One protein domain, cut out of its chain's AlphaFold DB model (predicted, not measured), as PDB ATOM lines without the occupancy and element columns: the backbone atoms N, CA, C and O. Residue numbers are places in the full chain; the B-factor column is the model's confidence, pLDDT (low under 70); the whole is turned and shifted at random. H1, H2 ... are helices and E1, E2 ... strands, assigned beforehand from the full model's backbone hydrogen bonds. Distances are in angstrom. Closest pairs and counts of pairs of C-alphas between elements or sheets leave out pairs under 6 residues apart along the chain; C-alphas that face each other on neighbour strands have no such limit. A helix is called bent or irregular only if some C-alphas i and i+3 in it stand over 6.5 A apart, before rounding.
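This is residues 5 to 90 of the 98 residues of an uncharacterized protein of Candidatus Woesearchaeota archaeon (UniProt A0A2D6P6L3). A strongly twisted sheet of four strands is folded into an L, with the long hairpin E3 and E4 as one limb and the short strands E1 and E2 as the other, and a single long helix, H1, lies in the angle between them. The tip of the E3-E4 hairpin, residues 43 to 48, and the last residues of H1, 84 to 90, stick out from this body. The printed part has 86 residues, with four named strands followed by one named helix, E1 E2 E3 E4 H1. The sheet order is E1 - E2 - E3 - E4, all antiparallel, and the class is mixed, helices and strands. The whole is compact, with a radius of gyration of the C-alphas of 13.7 A and spans of 40 by 31 by 23 A.

E1, residues 8 to 11, begins with C-alpha 8 at (5.415, -137.412, -137.942) and is 9.5 A long. E2, residues 20 to 23, is 10.1 A long. E3, residues 32 to 40, is 24.0 A long and bends by 58 degrees at residue 37. E4, residues 51 to 59, is 23.6 A long. H1, residues 70 to 90, is 30.3 A long and ends with C-alpha 90 at (23.471, -146.649, -142.307). H1 is only just irregular: C-alphas 87 and 90 are 7.0 A apart.

The four strands form a meander, each the antiparallel neighbour of the one before. In the hairpin E1 and E2, with directions at 147 degrees, N 11 and O 20 are 2.8 A apart, within hydrogen-bond range. In the hairpin E2 and E3, at 114 degrees, N 21 and O 33 are 2.8 A apart. In the hairpin E3 and E4, at 164 degrees, N 36 and O 54 are 2.8 A apart, and so are N 52 and O 39. The edge strands E1 and E4 are apart. H1 is on the sheet, with 22 pairs of C-alphas within 10 A, made by its residues 73 to 81. Its height over the sheet is 1.7 A, at the sheet's level. The closest C-alphas of E1 and H1 are those of Tyr 8 and Ile 79, 7.6 A apart; those of E4 and H1 are Phe 51 and Gly 77, 8.0 A apart. E2 and E3 are each near H1, with 5 pairs of C-alphas within 10 A. In H1, 16 of 17 O i to N i+4 pairs are within hydrogen-bond range.

The C-alphas farthest apart in the domain, those of Lys 14 and Glu 45, are 44.0 A apart. The printed part has no cut, and its four links between named elements are short. The mean pLDDT of the printed part is 89.3; residues 13 to 17 and 89 to 90 are under 70.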
ATOM      1  N   LYS A   5       7.123-143.334-139.792       90.81
ATOM      2  CA  LYS A   5       7.476-142.155-140.612       90.81
ATOM      3  C   LYS A   5       6.265-141.410-141.182       90.81
ATOM      4  O   LYS A   5       6.287-140.193-141.395       90.81
ATOM      5  N   ASP A   6       5.152-142.107-141.393       92.88
ATOM      6  CA  ASP A   6       3.908-141.487-141.846       92.88
ATOM      7  C   ASP A   6       3.169-140.751-140.718       92.88
ATOM      8  O   ASP A   6       2.305-139.923-141.014       92.88
ATOM      9  N   SER A   7       3.557-140.964-139.457       93.31
ATOM     10  CA  SER A   7       2.950-140.372-138.257       93.31
ATOM     11  C   SER A   7       3.615-139.076-137.787       93.31
ATOM     12  O   SER A   7       3.059-138.415-136.912       93.31
ATOM     13  N   TYR A   8       4.755-138.658-138.353       96.31
ATOM     14  CA  TYR A   8       5.415-137.412-137.942       96.31
ATOM     15  C   TYR A   8       6.136-136.663-139.072       96.31
ATOM     16  O   TYR A   8       6.417-137.210-140.138       96.31
ATOM     17  N   VAL A   9       6.373-135.369-138.860       95.56
ATOM     18  CA  VAL A   9       7.169-134.505-139.744       95.56
ATOM     19  C   VAL A   9       8.177-133.701-138.939       95.56
ATOM     20  O   VAL A   9       7.892-133.287-137.815       95.56
ATOM     21  N   PHE A  10       9.331-133.425-139.539       93.69
ATOM     22  CA  PHE A  10      10.280-132.460-138.998       93.69
ATOM     23  C   PHE A  10       9.771-131.036-139.239       93.69
ATOM     24  O   PHE A  10       9.370-130.673-140.346       93.69
ATOM     25  N   VAL A  11       9.779-130.233-138.182       90.88
ATOM     26  CA  VAL A  11       9.372-128.832-138.183       90.88
ATOM     27  C   VAL A  11      10.599-127.993-137.853       90.88
ATOM     28  O   VAL A  11      11.079-127.973-136.719       90.88
ATOM     29  N   GLU A  12      11.105-127.284-138.857       79.81
ATOM     30  CA  GLU A  12      12.221-126.354-138.712       79.81
ATOM     31  C   GLU A  12      11.691-124.918-138.686       79.81
ATOM     32  O   GLU A  12      10.988-124.476-139.598       79.81
ATOM     33  N   SER A  13      12.041-124.159-137.646       66.50
ATOM     34  CA  SER A  13      11.849-122.709-137.634       66.50
ATOM     35  C   SER A  13      13.200-122.027-137.780       66.50
ATOM     36  O   SER A  13      14.145-122.370-137.080       66.50
ATOM     37  N   LYS A  14      13.267-120.975-138.605       64.75
ATOM     38  CA  LYS A  14      14.469-120.133-138.769       64.75
ATOM     39  C   LYS A  14      14.973-119.502-137.462       64.75
ATOM     40  O   LYS A  14      16.061-118.940-137.447       64.75
ATOM     41  N   SER A  15      14.158-119.522-136.408       65.56
ATOM     42  CA  SER A  15      14.443-118.934-135.099       65.56
ATOM     43  C   SER A  15      14.749-119.956-134.003       65.56
ATOM     44  O   SER A  15      14.918-119.544-132.859       65.56
ATOM     45  N   GLN A  16      14.702-121.259-134.293       62.00
ATOM     46  CA  GLN A  16      14.927-122.302-133.293       62.00
ATOM     47  C   GLN A  16      16.228-123.040-133.595       62.00
ATOM     48  O   GLN A  16      16.436-123.499-134.713       62.00
ATOM     49  N   ASP A  17      17.078-123.182-132.578       67.69
ATOM     50  CA  ASP A  17      18.357-123.900-132.672       67.69
ATOM     51  C   ASP A  17      18.184-125.431-132.696       67.69
ATOM     52  O   ASP A  17      19.161-126.170-132.800       67.69
ATOM     53  N   GLN A  18      16.949-125.924-132.554       70.94
ATOM     54  CA  GLN A  18      16.632-127.343-132.432       70.94
ATOM     55  C   GLN A  18      15.440-127.724-133.309       70.94
ATOM     56  O   GLN A  18      14.453-126.991-133.406       70.94
ATOM     57  N   THR A  19      15.531-128.908-133.908       86.50
ATOM     58  CA  THR A  19      14.484-129.506-134.733       86.50
ATOM     59  C   THR A  19      13.285-129.907-133.875       86.50
ATOM     60  O   THR A  19      13.431-130.613-132.878       86.50
ATOM     61  N   CYS A  20      12.091-129.466-134.272       93.38
ATOM     62  CA  CYS A  20      10.834-129.897-133.666       93.38
ATOM     63  C   CYS A  20      10.208-131.036-134.477       93.38
ATOM     64  O   CYS A  20      10.477-131.193-135.667       93.38
ATOM     65  N   ILE A  21       9.332-131.802-133.840       95.75
ATOM     66  CA  ILE A  21       8.558-132.883-134.442       95.75
ATOM     67  C   ILE A  21       7.075-132.530-134.351       95.75
ATOM     68  O   ILE A  21       6.569-132.193-133.280       95.75
ATOM     69  N   GLY A  22       6.382-132.598-135.486       96.81
ATOM     70  CA  GLY A  22       4.933-132.434-135.583       96.81
ATOM     71  C   GLY A  22       4.240-133.773-135.823       96.81
ATOM     72  O   GLY A  22       4.630-134.509-136.730       96.81
ATOM     73  N   ILE A  23       3.197-134.077-135.053       97.56
ATOM     74  CA  ILE A  23       2.435-135.326-135.191       97.56
ATOM     75  C   ILE A  23       1.393-135.225-136.312       97.56
ATOM     76  O   ILE A  23       0.600-134.281-136.380       97.56
ATOM     77  N   LYS A  24       1.352-136.243-137.175       95.44
ATOM     78  CA  LYS A  24       0.366-136.417-138.244       95.44
ATOM     79  C   LYS A  24      -0.734-137.386-137.808       95.44
ATOM     80  O   LYS A  24      -0.510-138.584-137.673       95.44
ATOM     81  N   GLY A  25      -1.957-136.869-137.700       90.81
ATOM     82  CA  GLY A  25      -3.151-137.686-137.476       90.81
ATOM     83  C   GLY A  25      -3.277-138.260-136.060       90.81
ATOM     84  O   GLY A  25      -2.500-137.952-135.158       90.81
ATOM     85  N   GLY A  26      -4.321-139.065-135.858       93.12
ATOM     86  CA  GLY A  26      -4.630-139.663-134.559       93.12
ATOM     87  C   GLY A  26      -5.021-138.649-133.477       93.12
ATOM     88  O   GLY A  26      -5.368-137.502-133.758       93.12
ATOM     89  N   LYS A  27      -4.973-139.102-132.219       94.62
ATOM     90  CA  LYS A  27      -5.353-138.335-131.019       94.62
ATOM     91  C   LYS A  27      -4.522-137.061-130.829       94.62
ATOM     92  O   LYS A  27      -5.042-136.059-130.353       94.62
ATOM     93  N   PHE A  28      -3.249-137.109-131.210       97.06
ATOM     94  CA  PHE A  28      -2.284-136.030-130.997       97.06
ATOM     95  C   PHE A  28      -1.981-135.240-132.277       97.06
ATOM     96  O   PHE A  28      -0.970-134.546-132.345       97.06
ATOM     97  N   ALA A  29      -2.832-135.348-133.304       96.56
ATOM     98  CA  ALA A  29      -2.642-134.655-134.574       96.56
ATOM     99  C   ALA A  29      -2.367-133.161-134.357       96.56
ATOM    100  O   ALA A  29      -3.118-132.485-133.656       96.56
ATOM    101  N   GLY A  30      -1.313-132.643-134.985       96.00
ATOM    102  CA  GLY A  30      -0.931-131.234-134.917       96.00
ATOM    103  C   GLY A  30      -0.164-130.824-133.659       96.00
ATOM    104  O   GLY A  30       0.302-129.690-133.616       96.00
ATOM    105  N   VAL A  31       0.021-131.708-132.670       97.62
ATOM    106  CA  VAL A  31       0.941-131.438-131.555       97.62
ATOM    107  C   VAL A  31       2.357-131.270-132.104       97.62
ATOM    108  O   VAL A  31       2.816-132.080-132.913       97.62
ATOM    109  N   ILE A  32       3.044-130.228-131.637       96.19
ATOM    110  CA  ILE A  32       4.449-129.953-131.927       96.19
ATOM    111  C   ILE A  32       5.236-130.084-130.631       96.19
ATOM    112  O   ILE A  32       4.934-129.427-129.632       96.19
ATOM    113  N   TYR A  33       6.275-130.906-130.652       95.75
ATOM    114  CA  TYR A  33       7.170-131.110-129.520       95.75
ATOM    115  C   TYR A  33       8.625-131.148-129.984       95.75
ATOM    116  O   TYR A  33       8.913-131.158-131.179       95.75
ATOM    117  N   LYS A  34       9.555-131.155-129.037       94.44
ATOM    118  CA  LYS A  34      10.981-131.333-129.313       94.44
ATOM    119  C   LYS A  34      11.622-132.237-128.272       94.44
ATOM    120  O   LYS A  34      11.210-132.231-127.111       94.44
ATOM    121  N   TYR A  35      12.642-132.978-128.690       93.75
ATOM    122  CA  TYR A  35      13.486-133.728-127.767       93.75
ATOM    123  C   TYR A  35      14.501-132.805-127.097       93.75
ATOM    124  O   TYR A  35      15.098-131.938-127.736       93.75
ATOM    125  N   GLY A  36      14.682-133.012-125.797       91.62
ATOM    126  CA  GLY A  36      15.752-132.424-125.009       91.62
ATOM    127  C   GLY A  36      16.931-133.387-124.915       91.62
ATOM    128  O   GLY A  36      17.484-133.842-125.917       91.62
ATOM    129  N   LYS A  37      17.328-133.710-123.684       91.25
ATOM    130  CA  LYS A  37      18.392-134.680-123.434       91.25
ATOM    131  C   LYS A  37      17.927-136.092-123.786       91.25
ATOM    132  O   LYS A  37      16.903-136.537-123.282       91.25
ATOM    133  N   VAL A  38      18.727-136.810-124.572       90.75
ATOM    134  CA  VAL A  38      18.568-138.248-124.831       90.75
ATOM    135  C   VAL A  38      19.785-138.986-124.281       90.75
ATOM    136  O   VAL A  38      20.917-138.516-124.397       90.75
ATOM    137  N   SER A  39      19.558-140.122-123.630       90.25
ATOM    138  CA  SER A  39      20.599-140.947-123.017       90.25
ATOM    139  C   SER A  39      20.192-142.416-122.987       90.25
ATOM    140  O   SER A  39      19.008-142.737-123.039       90.25
ATOM    141  N   LEU A  40      21.175-143.304-122.882       87.50
ATOM    142  CA  LEU A  40      20.933-144.726-122.670       87.50
ATOM    143  C   LEU A  40      20.664-144.985-121.183       87.50
ATOM    144  O   LEU A  40      21.342-144.437-120.309       87.50
ATOM    145  N   GLY A  41      19.636-145.777-120.898       86.69
ATOM    146  CA  GLY A  41      19.355-146.315-119.574       86.69
ATOM    147  C   GLY A  41      20.265-147.489-119.218       86.69
ATOM    148  O   GLY A  41      21.100-147.917-120.011       86.69
ATOM    149  N   GLU A  42      20.097-148.004-118.001       88.69
ATOM    150  CA  GLU A  42      20.733-149.260-117.597       88.69
ATOM    151  C   GLU A  42      20.056-150.425-118.319       88.69
ATOM    152  O   GLU A  42      18.846-150.385-118.554       88.69
ATOM    153  N   GLU A  43      20.841-151.440-118.669       88.12
ATOM    154  CA  GLU A  43      20.323-152.683-119.230       88.12
ATOM    155  C   GLU A  43      19.350-153.325-118.234       88.12
ATOM    156  O   GLU A  43      19.649-153.461-117.045       88.12
ATOM    157  N   THR A  44      18.155-153.666-118.707       87.81
ATOM    158  CA  THR A  44      17.164-154.378-117.904       87.81
ATOM    159  C   THR A  44      17.606-155.824-117.692       87.81
ATOM    160  O   THR A  44      18.437-156.347-118.429       87.81
ATOM    161  N   GLU A  45      17.014-156.510-116.712       87.50
ATOM    162  CA  GLU A  45      17.282-157.941-116.478       87.50
ATOM    163  C   GLU A  45      17.011-158.813-117.721       87.50
ATOM    164  O   GLU A  45      17.614-159.873-117.876       87.50
ATOM    165  N   ASP A  46      16.161-158.328-118.631       86.00
ATOM    166  CA  ASP A  46      15.807-158.969-119.900       86.00
ATOM    167  C   ASP A  46      16.780-158.645-121.054       86.00
ATOM    168  O   ASP A  46      16.566-159.078-122.186       86.00
ATOM    169  N   GLY A  47      17.844-157.876-120.798       81.88
ATOM    170  CA  GLY A  47      18.863-157.516-121.789       81.88
ATOM    171  C   GLY A  47      18.484-156.351-122.710       81.88
ATOM    172  O   GLY A  47      19.115-156.142-123.747       81.88
ATOM    173  N   HIS A  48      17.443-155.581-122.375       80.56
ATOM    174  CA  HIS A  48      17.048-154.400-123.145       80.56
ATOM    175  C   HIS A  48      17.700-153.140-122.577       80.56
ATOM    176  O   HIS A  48      17.687-152.917-121.372       80.56
ATOM    177  N   MET A  49      18.215-152.266-123.443       84.31
ATOM    178  CA  MET A  49      18.751-150.964-123.039       84.31
ATOM    179  C   MET A  49      17.753-149.856-123.410       84.31
ATOM    180  O   MET A  49      17.710-149.440-124.569       84.31
ATOM    181  N   PRO A  50      16.913-149.381-122.473       84.31
ATOM    182  CA  PRO A  50      15.880-148.404-122.784       84.31
ATOM    183  C   PRO A  50      16.489-147.020-123.014       84.31
ATOM    184  O   PRO A  50      17.375-146.585-122.274       84.31
ATOM    185  N   PHE A  51      15.965-146.277-123.986       88.38
ATOM    186  CA  PHE A  51      16.276-144.858-124.107       88.38
ATOM    187  C   PHE A  51      15.575-144.066-123.003       88.38
ATOM    188  O   PHE A  51      14.389-144.239-122.731       88.38
ATOM    189  N   LYS A  52      16.318-143.152-122.384       90.94
ATOM    190  CA  LYS A  52      15.793-142.118-121.495       90.94
ATOM    191  C   LYS A  52      15.852-140.796-122.232       90.94
ATOM    192  O   LYS A  52      16.935-140.375-122.646       90.94
ATOM    193  N   PHE A  53      14.711-140.138-122.364       93.25
ATOM    194  CA  PHE A  53      14.616-138.861-123.050       93.25
ATOM    195  C   PHE A  53      13.782-137.855-122.260       93.25
ATOM    196  O   PHE A  53      12.836-138.204-121.557       93.25
ATOM    197  N   GLU A  54      14.153-136.591-122.401       94.94
ATOM    198  CA  GLU A  54      13.342-135.441-122.017       94.94
ATOM    199  C   GLU A  54      12.656-134.878-123.266       94.94
ATOM    200  O   GLU A  54      13.188-134.972-124.378       94.94
ATOM    201  N   PHE A  55      11.487-134.268-123.092       94.88
ATOM    202  CA  PHE A  55      10.770-133.611-124.177       94.88
ATOM    203  C   PHE A  55      10.039-132.367-123.678       94.88
ATOM    204  O   PHE A  55       9.587-132.317-122.535       94.88
ATOM    205  N   ASP A  56       9.871-131.401-124.578       94.69
ATOM    206  CA  ASP A  56       9.044-130.217-124.364       94.69
ATOM    207  C   ASP A  56       7.930-130.177-125.409       94.69
ATOM    208  O   ASP A  56       8.191-130.289-126.610       94.69
ATOM    209  N   ILE A  57       6.690-129.957-124.968       95.12
ATOM    210  CA  ILE A  57       5.577-129.649-125.872       95.12
ATOM    211  C   ILE A  57       5.642-128.159-126.208       95.12
ATOM    212  O   ILE A  57       5.503-127.308-125.328       95.12
ATOM    213  N   VAL A  58       5.855-127.853-127.486       93.81
ATOM    214  CA  VAL A  58       5.936-126.486-128.018       93.81
ATOM    215  C   VAL A  58       4.538-125.953-128.324       93.81
ATOM    216  O   VAL A  58       4.221-124.815-127.983       93.81
ATOM    217  N   ASP A  59       3.697-126.790-128.929       94.81
ATOM    218  CA  ASP A  59       2.287-126.515-129.187       94.81
ATOM    219  C   ASP A  59       1.490-127.794-128.930       94.81
ATOM    220  O   ASP A  59       1.742-128.830-129.542       94.81
ATOM    221  N   ASN A  60       0.538-127.745-128.001       95.19
ATOM    222  CA  ASN A  60      -0.298-128.894-127.676       95.19
ATOM    223  C   ASN A  60      -1.512-129.032-128.605       95.19
ATOM    224  O   ASN A  60      -2.296-129.954-128.407       95.19
ATOM    225  N   ASN A  61      -1.716-128.120-129.560       96.19
ATOM    226  CA  ASN A  61      -2.840-128.104-130.495       96.19
ATOM    227  C   ASN A  61      -4.203-128.350-129.818       96.19
ATOM    228  O   ASN A  61      -5.020-129.151-130.265       96.19
ATOM    229  N   SER A  62      -4.442-127.669-128.693       95.25
ATOM    230  CA  SER A  62      -5.655-127.808-127.866       95.25
ATOM    231  C   SER A  62      -5.871-129.179-127.206       95.25
ATOM    232  O   SER A  62      -6.903-129.375-126.563       95.25
ATOM    233  N   VAL A  63      -4.917-130.111-127.291       96.25
ATOM    234  CA  VAL A  63      -4.969-131.374-126.546       96.25
ATOM    235  C   VAL A  63      -4.796-131.075-125.047       96.25
ATOM    236  O   VAL A  63      -3.815-130.427-124.659       96.25
ATOM    237  N   PRO A  64      -5.725-131.505-124.174       95.25
ATOM    238  CA  PRO A  64      -5.610-131.301-122.732       95.25
ATOM    239  C   PRO A  64      -4.357-131.959-122.147       95.25
ATOM    240  O   PRO A  64      -3.968-133.048-122.555       95.25
ATOM    241  N   ARG A  65      -3.738-131.332-121.138       90.44
ATOM    242  CA  ARG A  65      -2.506-131.852-120.507       90.44
ATOM    243  C   ARG A  65      -2.665-133.258-119.921       90.44
ATOM    244  O   ARG A  65      -1.725-134.037-119.948       90.44
ATOM    245  N   GLU A  66      -3.849-133.563-119.406       94.31
ATOM    246  CA  GLU A  66      -4.205-134.866-118.834       94.31
ATOM    247  C   GLU A  66      -4.235-136.008-119.861       94.31
ATOM    248  O   GLU A  66      -4.107-137.169-119.485       94.31
ATOM    249  N   GLU A  67      -4.337-135.691-121.154       94.88
ATOM    250  CA  GLU A  67      -4.346-136.680-122.235       94.88
ATOM    251  C   GLU A  67      -2.934-137.138-122.648       94.88
ATOM    252  O   GLU A  67      -2.802-138.132-123.372       94.88
ATOM    253  N   PHE A  68      -1.884-136.444-122.184       95.38
ATOM    254  CA  PHE A  68      -0.473-136.780-122.413       95.38
ATOM    255  C   PHE A  68       0.028-137.792-121.371       95.38
ATOM    256  O   PHE A  68       0.846-137.477-120.507       95.38
ATOM    257  N   GLY A  69      -0.518-139.005-121.440       94.81
ATOM    258  CA  GLY A  69      -0.124-140.147-120.611       94.81
ATOM    259  C   GLY A  69       0.819-141.112-121.331       94.81
ATOM    260  O   GLY A  69       1.575-140.717-122.215       94.81
ATOM    261  N   ASN A  70       0.743-142.395-120.977       95.69
ATOM    262  CA  ASN A  70       1.612-143.436-121.538       95.69
ATOM    263  C   ASN A  70       1.513-143.524-123.067       95.69
ATOM    264  O   ASN A  70       2.544-143.514-123.718       95.69
ATOM    265  N   ASP A  71       0.308-143.452-123.643       95.62
ATOM    266  CA  ASP A  71       0.112-143.483-125.101       95.62
ATOM    267  C   ASP A  71       0.899-142.387-125.846       95.62
ATOM    268  O   ASP A  71       1.292-142.565-126.997       95.62
ATOM    269  N   TRP A  72       1.104-141.230-125.206       96.69
ATOM    270  CA  TRP A  72       1.944-140.168-125.757       96.69
ATOM    271  C   TRP A  72       3.425-140.532-125.665       96.69
ATOM    272  O   TRP A  72       4.145-140.381-126.647       96.69
ATOM    273  N   ILE A  73       3.862-141.008-124.495       95.44
ATOM    274  CA  ILE A  73       5.250-141.411-124.240       95.44
ATOM    275  C   ILE A  73       5.673-142.544-125.174       95.44
ATOM    276  O   ILE A  73       6.754-142.464-125.750       95.44
ATOM    277  N   ASP A  74       4.813-143.540-125.369       94.75
ATOM    278  CA  ASP A  74       5.051-144.670-126.263       94.75
ATOM    279  C   ASP A  74       5.180-144.184-127.714       94.75
ATOM    280  O   ASP A  74       6.162-144.492-128.383       94.75
ATOM    281  N   LEU A  75       4.262-143.319-128.172       96.19
ATOM    282  CA  LEU A  75       4.306-142.756-129.524       96.19
ATOM    283  C   LEU A  75       5.605-141.988-129.796       96.19
ATOM    284  O   LEU A  75       6.232-142.184-130.837       96.19
ATOM    285  N   ILE A  76       6.005-141.084-128.899       95.94
ATOM    286  CA  ILE A  76       7.245-140.326-129.107       95.94
ATOM    287  C   ILE A  76       8.476-141.217-128.896       95.94
ATOM    288  O   ILE A  76       9.476-141.035-129.576       95.94
ATOM    289  N   GLY A  77       8.404-142.240-128.045       94.50
ATOM    290  CA  GLY A  77       9.442-143.264-127.938       94.50
ATOM    291  C   GLY A  77       9.683-143.984-129.268       94.50
ATOM    292  O   GLY A  77      10.817-144.026-129.742       94.50
ATOM    293  N   ASP A  78       8.616-144.456-129.914       94.25
ATOM    294  CA  ASP A  78       8.682-145.126-131.218       94.25
ATOM    295  C   ASP A  78       9.255-144.203-132.307       94.25
ATOM    296  O   ASP A  78      10.096-144.615-133.107       94.25
ATOM    297  N   ILE A  79       8.853-142.927-132.311       95.31
ATOM    298  CA  ILE A  79       9.396-141.921-133.236       95.31
ATOM    299  C   ILE A  79      10.891-141.684-132.976       95.31
ATOM    300  O   ILE A  79      11.662-141.546-133.922       95.31
ATOM    301  N   LEU A  80      11.325-141.618-131.711       93.62
ATOM    302  CA  LEU A  80      12.741-141.448-131.375       93.62
ATOM    303  C   LEU A  80      13.581-142.612-131.909       93.62
ATOM    304  O   LEU A  80      14.646-142.370-132.472       93.62
ATOM    305  N   VAL A  81      13.110-143.850-131.741       91.25
ATOM    306  CA  VAL A  81      13.799-145.045-132.247       91.25
ATOM    307  C   VAL A  81      13.918-144.995-133.768       91.25
ATOM    308  O   VAL A  81      15.021-145.157-134.275       91.25
ATOM    309  N   ASP A  82      12.842-144.671-134.486       92.25
ATOM    310  CA  ASP A  82      12.868-144.551-135.952       92.25
ATOM    311  C   ASP A  82      13.858-143.479-136.441       92.25
ATOM    312  O   ASP A  82      14.633-143.721-137.368       92.25
ATOM    313  N   ILE A  83      13.908-142.322-135.772       91.12
ATOM    314  CA  ILE A  83      14.892-141.272-136.076       91.12
ATOM    315  C   ILE A  83      16.319-141.778-135.821       91.12
ATOM    316  O   ILE A  83      17.215-141.529-136.627       91.12
ATOM    317  N   MET A  84      16.555-142.479-134.708       88.00
ATOM    318  CA  MET A  84      17.871-143.043-134.390       88.00
ATOM    319  C   MET A  84      18.282-144.106-135.414       88.00
ATOM    320  O   MET A  84      19.414-144.094-135.886       88.00
ATOM    321  N   GLU A  85      17.379-144.995-135.813       87.44
ATOM    322  CA  GLU A  85      17.642-145.999-136.846       87.44
ATOM    323  C   GLU A  85      17.939-145.360-138.206       87.44
ATOM    324  O   GLU A  85      18.823-145.823-138.918       87.44
ATOM    325  N   GLU A  86      17.278-144.262-138.566       86.06
ATOM    326  CA  GLU A  86      17.571-143.548-139.812       86.06
ATOM    327  C   GLU A  86      18.926-142.823-139.774       86.06
ATOM    328  O   GLU A  86      19.638-142.797-140.775       86.06
ATOM    329  N   GLN A  87      19.317-142.266-138.624       79.00
ATOM    330  CA  GLN A  87      20.595-141.557-138.468       79.00
ATOM    331  C   GLN A  87      21.795-142.495-138.263       79.00
ATOM    332  O   GLN A  87      22.903-142.179-138.694       79.00
ATOM    333  N   TYR A  88      21.599-143.638-137.598       71.00
ATOM    334  CA  TYR A  88      22.673-144.560-137.206       71.00
ATOM    335  C   TYR A  88      22.642-145.902-137.952       71.00
ATOM    336  O   TYR A  88      23.675-146.569-138.038       71.00
ATOM    337  N   GLY A  89      21.509-146.296-138.539       58.25
ATOM    338  CA  GLY A  89      21.324-147.574-139.238       58.25
ATOM    339  C   GLY A  89      22.034-147.684-140.590       58.25
ATOM    340  O   GLY A  89      22.180-148.789-141.109       58.25
ATOM    341  N   GLU A  90      22.571-146.591-141.142       51.94
ATOM    342  CA  GLU A  90      23.471-146.649-142.307       51.94
ATOM    343  C   GLU A  90      24.935-146.989-141.945       51.94
ATOM    344  O   GLU A  90      25.784-147.101-142.832       51.94
TER     345      GLU A  90